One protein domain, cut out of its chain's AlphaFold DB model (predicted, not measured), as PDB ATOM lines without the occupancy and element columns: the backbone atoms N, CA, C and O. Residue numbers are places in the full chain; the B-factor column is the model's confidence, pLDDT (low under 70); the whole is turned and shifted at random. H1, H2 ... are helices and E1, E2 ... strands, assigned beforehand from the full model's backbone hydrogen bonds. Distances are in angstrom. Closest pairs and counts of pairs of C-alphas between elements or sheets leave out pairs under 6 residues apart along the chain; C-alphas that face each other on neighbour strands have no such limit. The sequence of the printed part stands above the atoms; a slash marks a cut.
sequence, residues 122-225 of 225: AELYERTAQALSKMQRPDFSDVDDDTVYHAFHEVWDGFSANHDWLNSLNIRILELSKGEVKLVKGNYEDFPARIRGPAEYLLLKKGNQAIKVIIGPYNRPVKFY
ATOM      1  N   ALA A 122     -25.564  29.816 -43.205       96.69
ATOM      2  CA  ALA A 122     -26.753  29.609 -44.029       96.69
ATOM      3  C   ALA A 122     -26.446  29.689 -45.537       96.69
ATOM      4  O   ALA A 122     -26.968  28.887 -46.312       96.69
ATOM      5  N   GLU A 123     -25.574  30.606 -45.962       97.88
ATOM      6  CA  GLU A 123     -25.149  30.709 -47.363       97.88
ATOM      7  C   GLU A 123     -24.301  29.508 -47.784       97.88
ATOM      8  O   GLU A 123     -24.512  28.956 -48.864       97.88
ATOM      9  N   LEU A 124     -23.385  29.049 -46.926       97.75
ATOM     10  CA  LEU A 124     -22.591  27.843 -47.185       97.75
ATOM     11  C   LEU A 124     -23.463  26.581 -47.253       97.75
ATOM     12  O   LEU A 124     -23.272  25.735 -48.134       97.75
ATOM     13  N   TYR A 125     -24.457  26.476 -46.371       97.75
ATOM     14  CA  TYR A 125     -25.473  25.429 -46.422       97.75
ATOM     15  C   TYR A 125     -26.246  25.458 -47.748       97.75
ATOM     16  O   TYR A 125     -26.355  24.433 -48.424       97.75
ATOM     17  N   GLU A 126     -26.731  26.627 -48.165       98.38
ATOM     18  CA  GLU A 126     -27.508  26.770 -49.397       98.38
ATOM     19  C   GLU A 126     -26.659  26.460 -50.640       98.38
ATOM     20  O   GLU A 126     -27.101  25.701 -51.504       98.38
ATOM     21  N   ARG A 127     -25.408  26.940 -50.708       98.06
ATOM     22  CA  ARG A 127     -24.452  26.580 -51.775       98.06
ATOM     23  C   ARG A 127     -24.236  25.065 -51.846       98.06
ATOM     24  O   ARG A 127     -24.221  24.489 -52.936       98.06
ATOM     25  N   THR A 128     -24.128  24.406 -50.691       98.25
ATOM     26  CA  THR A 128     -24.004  22.943 -50.600       98.25
ATOM     27  C   THR A 128     -25.237  22.245 -51.157       98.25
ATOM     28  O   THR A 128     -25.114  21.390 -52.035       98.25
ATOM     29  N   ALA A 129     -26.428  22.626 -50.695       98.56
ATOM     30  CA  ALA A 129     -27.681  22.043 -51.160       98.56
ATOM     31  C   ALA A 129     -27.870  22.239 -52.673       98.56
ATOM     32  O   ALA A 129     -28.222  21.296 -53.384       98.56
ATOM     33  N   GLN A 130     -27.562  23.431 -53.192       98.62
ATOM     34  CA  GLN A 130     -27.637  23.743 -54.620       98.62
ATOM     35  C   GLN A 130     -26.691  22.883 -55.458       98.62
ATOM     36  O   GLN A 130     -27.128  22.312 -56.460       98.62
ATOM     37  N   ALA A 131     -25.427  22.747 -55.057       98.44
ATOM     38  CA  ALA A 131     -24.467  21.911 -55.772       98.44
ATOM     39  C   ALA A 131     -24.893  20.434 -55.769       98.44
ATOM     40  O   ALA A 131     -24.974  19.798 -56.824       98.44
ATOM     41  N   LEU A 132     -25.271  19.907 -54.601       98.44
ATOM     42  CA  LEU A 132     -25.715  18.521 -54.465       98.44
ATOM     43  C   LEU A 132     -27.015  18.250 -55.241       98.44
ATOM     44  O   LEU A 132     -27.128  17.204 -55.875       98.44
ATOM     45  N   SER A 133     -27.950  19.203 -55.312       98.56
ATOM     46  CA  SER A 133     -29.170  19.082 -56.136       98.56
ATOM     47  C   SER A 133     -28.885  18.917 -57.634       98.56
ATOM     48  O   SER A 133     -29.698  18.359 -58.371       98.56
ATOM     49  N   LYS A 134     -27.700  19.351 -58.081       98.19
ATOM     50  CA  LYS A 134     -27.210  19.237 -59.460       98.19
ATOM     51  C   LYS A 134     -26.245  18.066 -59.653       98.19
ATOM     52  O   LYS A 134     -25.661  17.950 -60.727       98.19
ATOM     53  N   MET A 135     -26.070  17.200 -58.650       97.69
ATOM     54  CA  MET A 135     -25.069  16.122 -58.652       97.69
ATOM     55  C   MET A 135     -23.630  16.648 -58.817       97.69
ATOM     56  O   MET A 135     -22.793  16.003 -59.449       97.69
ATOM     57  N   GLN A 136     -23.335  17.827 -58.262       97.62
ATOM     58  CA  GLN A 136     -22.036  18.502 -58.345       97.62
ATOM     59  C   GLN A 136     -21.416  18.673 -56.956       97.62
ATOM     60  O   GLN A 136     -22.120  18.761 -55.950       97.62
ATOM     61  N   ARG A 137     -20.080  18.725 -56.900       96.44
ATOM     62  CA  ARG A 137     -19.376  19.105 -55.669       96.44
ATOM     63  C   ARG A 137     -19.581  20.605 -55.430       96.44
ATOM     64  O   ARG A 137     -19.480  21.354 -56.402       96.44
ATOM     65  N   PRO A 138     -19.851  21.046 -54.191       96.62
ATOM     66  CA  PRO A 138     -19.859  22.468 -53.887       96.62
ATOM     67  C   PRO A 138     -18.466  23.061 -54.102       96.62
ATOM     68  O   PRO A 138     -17.458  22.423 -53.789       96.62
ATOM     69  N   ASP A 139     -18.440  24.271 -54.650       94.50
ATOM     70  CA  ASP A 139     -17.231  25.065 -54.823       94.50
ATOM     71  C   ASP A 139     -17.172  26.128 -53.723       94.50
ATOM     72  O   ASP A 139     -18.129  26.877 -53.518       94.50
ATOM     73  N   PHE A 140     -16.053  26.138 -53.003       95.50
ATOM     74  CA  PHE A 140     -15.739  27.092 -51.939       95.50
ATOM     75  C   PHE A 140     -14.383  27.762 -52.184       95.50
ATOM     76  O   PHE A 140     -13.745  28.233 -51.253       95.50
ATOM     77  N   SER A 141     -13.897  27.768 -53.428       91.81
ATOM     78  CA  SER A 141     -12.605  28.370 -53.784       91.81
ATOM     79  C   SER A 141     -12.549  29.895 -53.600       91.81
ATOM     80  O   SER A 141     -11.456  30.471 -53.652       91.81
ATOM     81  N   ASP A 142     -13.706  30.526 -53.376       93.81
ATOM     82  CA  ASP A 142     -13.909  31.940 -53.056       93.81
ATOM     83  C   ASP A 142     -14.081  32.219 -51.549       93.81
ATOM     84  O   ASP A 142     -14.278  33.375 -51.177       93.81
ATOM     85  N   VAL A 143     -14.005  31.196 -50.691       95.62
ATOM     86  CA  VAL A 143     -14.196  31.290 -49.233       95.62
ATOM     87  C   VAL A 143     -12.936  30.807 -48.520       95.62
ATOM     88  O   VAL A 143     -12.287  29.863 -48.968       95.62
ATOM     89  N   ASP A 144     -12.578  31.436 -47.400       93.75
ATOM     90  CA  ASP A 144     -11.455  30.964 -46.591       93.75
ATOM     91  C   ASP A 144     -11.756  29.634 -45.879       93.75
ATOM     92  O   ASP A 144     -12.860  29.386 -45.387       93.75
ATOM     93  N   ASP A 145     -10.732  28.787 -45.799       92.88
ATOM     94  CA  ASP A 145     -10.806  27.408 -45.313       92.88
ATOM     95  C   ASP A 145     -11.362  27.309 -43.884       92.88
ATOM     96  O   ASP A 145     -12.110  26.379 -43.577       92.88
ATOM     97  N   ASP A 146     -11.007  28.260 -43.014       92.88
ATOM     98  CA  ASP A 146     -11.458  28.298 -41.621       92.88
ATOM     99  C   ASP A 146     -12.959  28.594 -41.536       92.88
ATOM    100  O   ASP A 146     -13.663  27.954 -40.757       92.88
ATOM    101  N   THR A 147     -13.467  29.528 -42.346       94.62
ATOM    102  CA  THR A 147     -14.906  29.830 -42.410       94.62
ATOM    103  C   THR A 147     -15.702  28.598 -42.837       94.62
ATOM    104  O   THR A 147     -16.690  28.244 -42.192       94.62
ATOM    105  N   VAL A 148     -15.234  27.878 -43.865       96.00
ATOM    106  CA  VAL A 148     -15.860  26.615 -44.290       96.00
ATOM    107  C   VAL A 148     -15.779  25.566 -43.180       96.00
ATOM    108  O   VAL A 148     -16.783  24.931 -42.857       96.00
ATOM    109  N   TYR A 149     -14.605  25.387 -42.570       94.62
ATOM    110  CA  TYR A 149     -14.423  24.430 -41.482       94.62
ATOM    111  C   TYR A 149     -15.372  24.707 -40.314       94.62
ATOM    112  O   TYR A 149     -16.045  23.782 -39.872       94.62
ATOM    113  N   HIS A 150     -15.463  25.950 -39.839       94.00
ATOM    114  CA  HIS A 150     -16.315  26.308 -38.706       94.00
ATOM    115  C   HIS A 150     -17.797  26.068 -39.001       94.00
ATOM    116  O   HIS A 150     -18.467  25.418 -38.197       94.00
ATOM    117  N   ALA A 151     -18.279  26.483 -40.175       95.75
ATOM    118  CA  ALA A 151     -19.671  26.288 -40.571       95.75
ATOM    119  C   ALA A 151     -20.086  24.810 -40.568       95.75
ATOM    120  O   ALA A 151     -21.179  24.460 -40.125       95.75
ATOM    121  N   PHE A 152     -19.204  23.925 -41.043       95.75
ATOM    122  CA  PHE A 152     -19.463  22.490 -41.014       95.75
ATOM    123  C   PHE A 152     -19.157  21.874 -39.653       95.75
ATOM    124  O   PHE A 152     -19.834  20.944 -39.261       95.75
ATOM    125  N   HIS A 153     -18.195  22.369 -38.883       95.38
ATOM    126  CA  HIS A 153     -17.925  21.842 -37.548       95.38
ATOM    127  C   HIS A 153     -19.096  22.074 -36.581       95.38
ATOM    128  O   HIS A 153     -19.395  21.202 -35.770       95.38
ATOM    129  N   GLU A 154     -19.788  23.212 -36.676       95.31
ATOM    130  CA  GLU A 154     -20.926  23.555 -35.807       95.31
ATOM    131  C   GLU A 154     -22.083  22.553 -35.852       95.31
ATOM    132  O   GLU A 154     -22.831  22.423 -34.883       95.31
ATOM    133  N   VAL A 155     -22.241  21.842 -36.968       95.25
ATOM    134  CA  VAL A 155     -23.352  20.905 -37.170       95.25
ATOM    135  C   VAL A 155     -22.937  19.455 -36.929       95.25
ATOM    136  O   VAL A 155     -23.689  18.546 -37.268       95.25
ATOM    137  N   TRP A 156     -21.761  19.219 -36.342       94.94
ATOM    138  CA  TRP A 156     -21.296  17.897 -35.917       94.94
ATOM    139  C   TRP A 156     -21.410  17.725 -34.402       94.94
ATOM    140  O   TRP A 156     -21.014  18.596 -33.633       94.94
ATOM    141  N   ASP A 157     -21.898  16.556 -33.980       88.25
ATOM    142  CA  ASP A 157     -21.909  16.120 -32.583       88.25
ATOM    143  C   ASP A 157     -21.028  14.868 -32.447       88.25
ATOM    144  O   ASP A 157     -21.410  13.741 -32.786       88.25
ATOM    145  N   GLY A 158     -19.776  15.079 -32.041       89.88
ATOM    146  CA  GLY A 158     -18.764  14.027 -32.008       89.88
ATOM    147  C   GLY A 158     -18.415  13.512 -33.408       89.88
ATOM    148  O   GLY A 158     -17.800  14.220 -34.202       89.88
ATOM    149  N   PHE A 159     -18.751  12.251 -33.700       91.25
ATOM    150  CA  PHE A 159     -18.370  11.574 -34.952       91.25
ATOM    151  C   PHE A 159     -19.431  11.618 -36.060       91.25
ATOM    152  O   PHE A 159     -19.130  11.220 -37.188       91.25
ATOM    153  N   SER A 160     -20.628  12.125 -35.765       92.00
ATOM    154  CA  SER A 160     -21.762  12.149 -36.693       92.00
ATOM    155  C   SER A 160     -22.282  13.570 -36.878       92.00
ATOM    156  O   SER A 160     -22.137  14.414 -35.991       92.00
ATOM    157  N   ALA A 161     -22.905  13.832 -38.024       94.31
ATOM    158  CA  ALA A 161     -23.601  15.096 -38.223       94.31
ATOM    159  C   ALA A 161     -24.878  15.136 -37.369       94.31
ATOM    160  O   ALA A 161     -25.511  14.107 -37.110       94.31
ATOM    161  N   ASN A 162     -25.297  16.334 -36.971       96.00
ATOM    162  CA  ASN A 162     -26.597  16.562 -36.365       96.00
ATOM    163  C   ASN A 162     -27.690  16.039 -37.313       96.00
ATOM    164  O   ASN A 162     -27.768  16.420 -38.485       96.00
ATOM    165  N   HIS A 163     -28.529  15.145 -36.794       94.69
ATOM    166  CA  HIS A 163     -29.534  14.446 -37.588       94.69
ATOM    167  C   HIS A 163     -30.531  15.406 -38.254       94.69
ATOM    168  O   HIS A 163     -30.876  15.223 -39.423       94.69
ATOM    169  N   ASP A 164     -30.959  16.447 -37.542       96.31
ATOM    170  CA  ASP A 164     -31.942  17.408 -38.045       96.31
ATOM    171  C   ASP A 164     -31.344  18.290 -39.137       96.31
ATOM    172  O   ASP A 164     -32.007  18.571 -40.139       96.31
ATOM    173  N   TRP A 165     -30.068  18.656 -39.001       96.31
ATOM    174  CA  TRP A 165     -29.334  19.358 -40.047       96.31
ATOM    175  C   TRP A 165     -29.219  18.512 -41.319       96.31
ATOM    176  O   TRP A 165     -29.559  18.981 -42.407       96.31
ATOM    177  N   LEU A 166     -28.812  17.241 -41.199       96.38
ATOM    178  CA  LEU A 166     -28.657  16.353 -42.354       96.38
ATOM    179  C   LEU A 166     -30.002  16.060 -43.037       96.38
ATOM    180  O   LEU A 166     -30.088  16.032 -44.269       96.38
ATOM    181  N   ASN A 167     -31.064  15.871 -42.251       97.00
ATOM    182  CA  ASN A 167     -32.414  15.706 -42.773       97.00
ATOM    183  C   ASN A 167     -32.890  16.970 -43.508       97.00
ATOM    184  O   ASN A 167     -33.409  16.873 -44.621       97.00
ATOM    185  N   SER A 168     -32.648  18.150 -42.934       97.75
ATOM    186  CA  SER A 168     -32.969  19.435 -43.567       97.75
ATOM    187  C   SER A 168     -32.217  19.614 -44.885       97.75
ATOM    188  O   SER A 168     -32.828  19.990 -45.886       97.75
ATOM    189  N   LEU A 169     -30.929  19.252 -44.929       98.06
ATOM    190  CA  LEU A 169     -30.125  19.288 -46.152       98.06
ATOM    191  C   LEU A 169     -30.730  18.395 -47.243       98.06
ATOM    192  O   LEU A 169     -30.860  18.816 -48.392       98.06
ATOM    193  N   ASN A 170     -31.137  17.173 -46.892       98.25
ATOM    194  CA  ASN A 170     -31.777  16.257 -47.834       98.25
ATOM    195  C   ASN A 170     -33.117  16.802 -48.364       98.25
ATOM    196  O   ASN A 170     -33.366  16.731 -49.568       98.25
ATOM    197  N   ILE A 171     -33.951  17.380 -47.494       98.44
ATOM    198  CA  ILE A 171     -35.205  18.043 -47.893       98.44
ATOM    199  C   ILE A 171     -34.907  19.185 -48.867       98.44
ATOM    200  O   ILE A 171     -35.503  19.252 -49.940       98.44
ATOM    201  N   ARG A 172     -33.925  20.035 -48.551       98.56
ATOM    202  CA  ARG A 172     -33.558  21.172 -49.398       98.56
ATOM    203  C   ARG A 172     -33.047  20.738 -50.777       98.56
ATOM    204  O   ARG A 172     -33.405  21.339 -51.787       98.56
ATOM    205  N   ILE A 173     -32.253  19.668 -50.844       98.62
ATOM    206  CA  ILE A 173     -31.778  19.071 -52.106       98.62
ATOM    207  C   ILE A 173     -32.945  18.535 -52.942       98.62
ATOM    208  O   ILE A 173     -32.987  18.754 -54.157       98.62
ATOM    209  N   LEU A 174     -33.901  17.854 -52.305       98.31
ATOM    210  CA  LEU A 174     -35.113  17.363 -52.957       98.31
ATOM    211  C   LEU A 174     -35.932  18.518 -53.542       98.31
ATOM    212  O   LEU A 174     -36.324  18.452 -54.703       98.31
ATOM    213  N   GLU A 175     -36.144  19.597 -52.789       98.50
ATOM    214  CA  GLU A 175     -36.855  20.787 -53.271       98.50
ATOM    215  C   GLU A 175     -36.171  21.411 -54.495       98.50
ATOM    216  O   GLU A 175     -36.802  21.598 -55.539       98.50
ATOM    217  N   LEU A 176     -34.866  21.689 -54.395       98.62
ATOM    218  CA  LEU A 176     -34.081  22.337 -55.452       98.62
ATOM    219  C   LEU A 176     -33.995  21.488 -56.730       98.62
ATOM    220  O   LEU A 176     -33.959  22.028 -57.835       98.62
ATOM    221  N   SER A 177     -34.008  20.162 -56.584       98.38
ATOM    222  CA  SER A 177     -34.004  19.213 -57.701       98.38
ATOM    223  C   SER A 177     -35.402  18.806 -58.182       98.38
ATOM    224  O   SER A 177     -35.506  17.926 -59.033       98.38
ATOM    225  N   LYS A 178     -36.481  19.405 -57.653       97.69
ATOM    226  CA  LYS A 178     -37.879  19.035 -57.959       97.69
ATOM    227  C   LYS A 178     -38.174  17.544 -57.723       97.69
ATOM    228  O   LYS A 178     -38.939  16.922 -58.456       97.69
ATOM    229  N   GLY A 179     -37.556  16.972 -56.691       97.00
ATOM    230  CA  GLY A 179     -37.709  15.581 -56.267       97.00
ATOM    231  C   GLY A 179     -36.818  14.577 -57.003       97.00
ATOM    232  O   GLY A 179     -36.908  13.381 -56.725       97.00
ATOM    233  N   GLU A 180     -35.959  15.017 -57.926       97.88
ATOM    234  CA  GLU A 180     -35.121  14.113 -58.726       97.88
ATOM    235  C   GLU A 180     -33.895  13.589 -57.975       97.88
ATOM    236  O   GLU A 180     -33.443  12.471 -58.248       97.88
ATOM    237  N   VAL A 181     -33.337  14.394 -57.067       98.44
ATOM    238  CA  VAL A 181     -32.089  14.096 -56.360       98.44
ATOM    239  C   VAL A 181     -32.337  13.975 -54.867       98.44
ATOM    240  O   VAL A 181     -32.999  14.815 -54.267       98.44
ATOM    241  N   LYS A 182     -31.770  12.935 -54.252       97.44
ATOM    242  CA  LYS A 182     -31.840  12.719 -52.801       97.44
ATOM    243  C   LYS A 182     -30.534  12.200 -52.226       97.44
ATOM    244  O   LYS A 182     -29.816  11.445 -52.885       97.44
ATOM    245  N   LEU A 183     -30.282  12.549 -50.972       96.94
ATOM    246  CA  LEU A 183     -29.269  11.920 -50.139       96.94
ATOM    247  C   LEU A 183     -29.869  10.707 -49.431       96.94
ATOM    248  O   LEU A 183     -30.976  10.741 -48.898       96.94
ATOM    249  N   VAL A 184     -29.125   9.609 -49.433       96.44
ATOM    250  CA  VAL A 184     -29.497   8.373 -48.742       96.44
ATOM    251  C   VAL A 184     -28.286   7.870 -47.979       96.44
ATOM    252  O   VAL A 184     -27.170   7.988 -48.472       96.44
ATOM    253  N   LYS A 185     -28.478   7.279 -46.801       95.38
ATOM    254  CA  LYS A 185     -27.365   6.684 -46.054       95.38
ATOM    255  C   LYS A 185     -26.696   5.577 -46.880       95.38
ATOM    256  O   LYS A 185     -27.384   4.719 -47.435       95.38
ATOM    257  N   GLY A 186     -25.372   5.627 -46.993       93.38
ATOM    258  CA  GLY A 186     -24.547   4.586 -47.602       93.38
ATOM    259  C   GLY A 186     -23.926   3.675 -46.541       93.38
ATOM    260  O   GLY A 186     -23.818   4.055 -45.375       93.38
ATOM    261  N   ASN A 187     -23.500   2.475 -46.939       90.31
ATOM    262  CA  ASN A 187     -22.625   1.658 -46.101       90.31
ATOM    263  C   ASN A 187     -21.182   2.147 -46.282       90.31
ATOM    264  O   ASN A 187     -20.696   2.234 -47.409       90.31
ATOM    265  N   TYR A 188     -20.496   2.471 -45.187       87.44
ATOM    266  CA  TYR A 188     -19.121   2.974 -45.218       87.44
ATOM    267  C   TYR A 188     -18.136   1.967 -45.843       87.44
ATOM    268  O   TYR A 188     -17.108   2.368 -46.387       87.44
ATOM    269  N   GLU A 189     -18.449   0.667 -45.801       90.00
ATOM    270  CA  GLU A 189     -17.633  -0.399 -46.397       90.00
ATOM    271  C   GLU A 189     -17.566  -0.318 -47.923       90.00
ATOM    272  O   GLU A 189     -16.572  -0.739 -48.512       90.00
ATOM    273  N   ASP A 190     -18.573   0.291 -48.552       89.94
ATOM    274  CA  ASP A 190     -18.635   0.444 -50.004       89.94
ATOM    275  C   ASP A 190     -17.775   1.614 -50.503       89.94
ATOM    276  O   ASP A 190     -17.631   1.803 -51.714       89.94
ATOM    277  N   PHE A 191     -17.218   2.448 -49.619       93.31
ATOM    278  CA  PHE A 191     -16.457   3.633 -50.009       93.31
ATOM    279  C   PHE A 191     -14.972   3.309 -50.202       93.31
ATOM    280  O   PHE A 191     -14.373   2.619 -49.379       93.31
ATOM    281  N   PRO A 192     -14.330   3.854 -51.255       87.69
ATOM    282  CA  PRO A 192     -12.922   3.574 -51.546       87.69
ATOM    283  C   PRO A 192     -11.962   4.182 -50.515       87.69
ATOM    284  O   PRO A 192     -10.809   3.769 -50.426       87.69
ATOM    285  N   ALA A 193     -12.420   5.165 -49.738       84.19
ATOM    286  CA  ALA A 193     -11.631   5.819 -48.709       84.19
ATOM    287  C   ALA A 193     -12.395   5.840 -47.386       84.19
ATOM    288  O   ALA A 193     -13.556   6.244 -47.329       84.19
ATOM    289  N   ARG A 194     -11.696   5.461 -46.313       84.75
ATOM    290  CA  ARG A 194     -12.174   5.599 -44.936       84.75
ATOM    291  C   ARG A 194     -11.538   6.837 -44.332       84.75
ATOM    292  O   ARG A 194     -10.314   6.910 -44.208       84.75
ATOM    293  N   ILE A 195     -12.361   7.817 -43.983       85.94
ATOM    294  CA  ILE A 195     -11.873   9.023 -43.327       85.94
ATOM    295  C   ILE A 195     -11.597   8.706 -41.856       85.94
ATOM    296  O   ILE A 195     -12.430   8.121 -41.166       85.94
ATOM    297  N   ARG A 196     -10.404   9.074 -41.379       82.62
ATOM    298  CA  ARG A 196     -10.058   9.018 -39.956       82.62
ATOM    299  C   ARG A 196     -10.651  10.254 -39.280       82.62
ATOM    300  O   ARG A 196     -10.065  11.326 -39.375       82.62
ATOM    301  N   GLY A 197     -11.816  10.111 -38.655       89.56
ATOM    302  CA  GLY A 197     -12.509  11.201 -37.965       89.56
ATOM    303  C   GLY A 197     -14.015  11.239 -38.246       89.56
ATOM    304  O   GLY A 197     -14.543  10.287 -38.824       89.56
ATOM    305  N   PRO A 198     -14.698  12.319 -37.828       93.62
ATOM    306  CA  PRO A 198     -16.134  12.496 -38.032       93.62
ATOM    307  C   PRO A 198     -16.506  12.582 -39.515       93.62
ATOM    308  O   PRO A 198     -15.950  13.404 -40.239       93.62
ATOM    309  N   ALA A 199     -17.440  11.751 -39.977       95.31
ATOM    310  CA  ALA A 199     -17.869  11.751 -41.375       95.31
ATOM    311  C   ALA A 199     -19.203  11.022 -41.575       95.31
ATOM    312  O   ALA A 199     -19.432   9.956 -41.007       95.31
ATOM    313  N   GLU A 200     -20.027  11.550 -42.476       96.12
ATOM    314  CA  GLU A 200     -21.228  10.901 -42.994       96.12
ATOM    315  C   GLU A 200     -20.947  10.265 -44.356       96.12
ATOM    316  O   GLU A 200     -20.424  10.910 -45.267       96.12
ATOM    317  N   TYR A 201     -21.330   8.997 -44.501       96.56
ATOM    318  CA  TYR A 201     -21.180   8.219 -45.730       96.56
ATOM    319  C   TYR A 201     -22.541   8.114 -46.419       96.56
ATOM    320  O   TYR A 201     -23.444   7.424 -45.943       96.56
ATOM    321  N   LEU A 202     -22.704   8.819 -47.537       97.25
ATOM    322  CA  LEU A 202     -23.989   9.047 -48.193       97.25
ATOM    323  C   LEU A 202     -23.947   8.678 -49.680       97.25
ATOM    324  O   LEU A 202     -22.925   8.763 -50.352       97.25
ATOM    325  N   LEU A 203     -25.094   8.302 -50.227       97.75
ATOM    326  CA  LEU A 203     -25.324   8.135 -51.653       97.75
ATOM    327  C   LEU A 203     -26.206   9.277 -52.140       97.75
ATOM    328  O   LEU A 203     -27.351   9.407 -51.705       97.75
ATOM    329  N   LEU A 204     -25.690  10.064 -53.075       98.06
ATOM    330  CA  LEU A 204     -26.463  11.060 -53.805       98.06
ATOM    331  C   LEU A 204     -27.054  10.381 -55.042       98.06
ATOM    332  O   LEU A 204     -26.313   9.940 -55.923       98.06
ATOM    333  N   LYS A 205     -28.378  10.208 -55.070       98.00
ATOM    334  CA  LYS A 205     -29.077   9.402 -56.082       98.00
ATOM    335  C   LYS A 205     -29.939  10.264 -56.992       98.00
ATOM    336  O   LYS A 205     -30.685  11.097 -56.490       98.00
ATOM    337  N   LYS A 206     -29.901   9.964 -58.294       97.75
ATOM    338  CA  LYS A 206     -30.784  10.500 -59.338       97.75
ATOM    339  C   LYS A 206     -31.221   9.371 -60.275       97.75
ATOM    340  O   LYS A 206     -30.436   8.912 -61.104       97.75
ATOM    341  N   GLY A 207     -32.457   8.888 -60.141       94.44
ATOM    342  CA  GLY A 207     -32.913   7.695 -60.866       94.44
ATOM    343  C   GLY A 207     -31.995   6.488 -60.607       94.44
ATOM    344  O   GLY A 207     -31.799   6.101 -59.456       94.44
ATOM    345  N   ASN A 208     -31.403   5.930 -61.670       94.38
ATOM    346  CA  ASN A 208     -30.447   4.814 -61.590       94.38
ATOM    347  C   ASN A 208     -28.992   5.255 -61.348       94.38
ATOM    348  O   ASN A 208     -28.122   4.410 -61.144       94.38
ATOM    349  N   GLN A 209     -28.707   6.559 -61.375       96.25
ATOM    350  CA  GLN A 209     -27.381   7.090 -61.085       96.25
ATOM    351  C   GLN A 209     -27.206   7.271 -59.574       96.25
ATOM    352  O   GLN A 209     -28.084   7.804 -58.893       96.25
ATOM    353  N   ALA A 210     -26.045   6.873 -59.056       96.19
ATOM    354  CA  ALA A 210     -25.642   7.129 -57.681       96.19
ATOM    355  C   ALA A 210     -24.182   7.587 -57.637       96.19
ATOM    356  O   ALA A 210     -23.334   7.016 -58.318       96.19
ATOM    357  N   ILE A 211     -23.903   8.601 -56.821       96.81
ATOM    358  CA  ILE A 211     -22.550   9.075 -56.516       96.81
ATOM    359  C   ILE A 211     -22.294   8.846 -55.028       96.81
ATOM    360  O   ILE A 211     -23.166   9.120 -54.197       96.81
ATOM    361  N   LYS A 212     -21.106   8.344 -54.686       97.19
ATOM    362  CA  LYS A 212     -20.683   8.189 -53.293       97.19
ATOM    363  C   LYS A 212     -20.228   9.543 -52.776       97.19
ATOM    364  O   LYS A 212     -19.322  10.147 -53.339       97.19
ATOM    365  N   VAL A 213     -20.847  10.013 -51.702       96.81
ATOM    366  CA  VAL A 213     -20.578  11.313 -51.089       96.81
ATOM    367  C   VAL A 213     -20.146  11.109 -49.649       96.81
ATOM    368  O   VAL A 213     -20.849  10.471 -48.871       96.81
ATOM    369  N   ILE A 214     -18.989  11.653 -49.292       96.19
ATOM    370  CA  ILE A 214     -18.576  11.787 -47.896       96.19
ATOM    371  C   ILE A 214     -18.735  13.251 -47.505       96.19
ATOM    372  O   ILE A 214     -18.198  14.112 -48.207       96.19
ATOM    373  N   ILE A 215     -19.448  13.518 -46.408       96.62
ATOM    374  CA  ILE A 215     -19.549  14.855 -45.807       96.62
ATOM    375  C   ILE A 215     -18.878  14.834 -44.426       96.62
ATOM    376  O   ILE A 215     -19.096  13.895 -43.668       96.62
ATOM    377  N   GLY A 216     -18.056  15.828 -44.092       96.00
ATOM    378  CA  GLY A 216     -17.392  15.934 -42.786       96.00
ATOM    379  C   GLY A 216     -17.062  17.377 -42.385       96.00
ATOM    380  O   GLY A 216     -17.143  18.269 -43.233       96.00
ATOM    381  N   PRO A 217     -16.646  17.612 -41.125       95.44
ATOM    382  CA  PRO A 217     -16.304  18.930 -40.600       95.44
ATOM    383  C   PRO A 217     -14.876  19.300 -41.022       95.44
ATOM    384  O   PRO A 217     -13.933  19.276 -40.232       95.44
ATOM    385  N   TYR A 218     -14.700  19.556 -42.316       93.06
ATOM    386  CA  TYR A 218     -13.412  19.826 -42.950       93.06
ATOM    387  C   TYR A 218     -13.497  21.097 -43.797       93.06
ATOM    388  O   TYR A 218     -14.565  21.426 -44.301       93.06
ATOM    389  N   ASN A 219     -12.362  21.747 -44.057       89.56
ATOM    390  CA  ASN A 219     -12.266  22.855 -45.024       89.56
ATOM    391  C   ASN A 219     -12.701  22.456 -46.451       89.56
ATOM    392  O   ASN A 219     -13.125  23.285 -47.246       89.56
ATOM    393  N   ARG A 220     -12.631  21.159 -46.780       92.12
ATOM    394  CA  ARG A 220     -13.244  20.551 -47.971       92.12
ATOM    395  C   ARG A 220     -14.295  19.542 -47.522       92.12
ATOM    396  O   ARG A 220     -13.998  18.341 -47.468       92.12
ATOM    397  N   PRO A 221     -15.495  20.017 -47.162       94.62
ATOM    398  CA  PRO A 221     -16.436  19.232 -46.379       94.62
ATOM    399  C   PRO A 221     -17.078  18.116 -47.195       94.62
ATOM    400  O   PRO A 221     -17.422  17.091 -46.626       94.62
ATOM    401  N   VAL A 222     -17.195  18.265 -48.520       96.44
ATOM    402  CA  VAL A 222     -17.860  17.302 -49.410       96.44
ATOM    403  C   VAL A 222     -16.860  16.665 -50.377       96.44
ATOM    404  O   VAL A 222     -16.187  17.354 -51.143       96.44
ATOM    405  N   LYS A 223     -16.799  15.329 -50.405       94.62
ATOM    406  CA  LYS A 223     -15.975  14.549 -51.348       94.62
ATOM    407  C   LYS A 223     -16.841  13.577 -52.140       94.62
ATOM    408  O   LYS A 223     -17.622  12.847 -51.541       94.62
ATOM    409  N   PHE A 224     -16.673  13.538 -53.467       95.25
ATOM    410  CA  PHE A 224     -17.324  12.524 -54.316       95.25
ATOM    411  C   PHE A 224     -16.348  11.431 -54.734       95.25
ATOM    412  O   PHE A 224     -15.192  11.752 -55.028       95.25
ATOM    413  N   TYR A 225     -16.856  10.208 -54.867       89.62
ATOM    414  CA  TYR A 225     -16.178   9.046 -55.441       89.62
ATOM    415  C   TYR A 225     -17.047   8.348 -56.484       89.62
ATOM    416  O   TYR A 225     -18.295   8.377 -56.335       89.62
TER     417      TYR A 225
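AT A GLANCE: This is residues 122 to 225 of the 225 residues of an uncharacterized protein of Candidatus Moranbacteria bacterium (UniProt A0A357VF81). A strongly twisted sheet of four strands has helices packed on one side: H3 runs along its E1 edge, and H1 crosses H3 steeply and grazes the sheet. H2 sits off the sheet near H1, and the long link of residues 186 to 199 loops out from the sheet between E1 and E2. The printed part has 104 residues, with three named helices and then four named strands in the order H1 H2 H3 E1 E2 E3 E4; the antiparallel sheet has the order E1 - E2 - E3 - E4, and the class is mixed, helices and strands. The whole is compact, with a radius of gyration of the C-alphas of 12.8 A and spans of 35 by 31 by 25 A.

IN THESE COORDINATES: H1, residues 122 to 133, begins at C-alpha 122 (-26.753, 29.609, -44.029) and is 16.2 A long. H2 is residues 145 to 153; H3, residues 163 to 176, is 20.1 A long. E1 is residues 181 to 185; E2, residues 200 to 206, measures 18.9 A and E3, residues 209 to 215, 18.8 A. E4, residues 222 to 224, ends at C-alpha 224 (-17.324, 12.524, -54.316).

HOW THE PARTS SIT: The strands form a meander, each the antiparallel neighbour of the one before: N 184 and O 203 are 2.9 A apart, N 202 and O 213 2.8 A, N 214 and O 223 2.9 A, within hydrogen-bond range. H3 is on the sheet at a height of 8.9 A, over E1; the closest C-alphas, of Asn 170 and Leu 183, are 5.5 A apart. H1 touches H3, closest at the C-alphas of Ser 133 and Ile 173, 4.8 A. H2 is not on the sheet. In H1, H2 and H3 every O i to N i+4 pair is within hydrogen-bond range.

THE WHOLE: The C-alphas of Asp 146 and Asn 208 are the two farthest apart, 36.2 A. The printed part has no cut; the links H1 to H2 and E1 to E2 are long. No printed residue is under 70 in pLDDT.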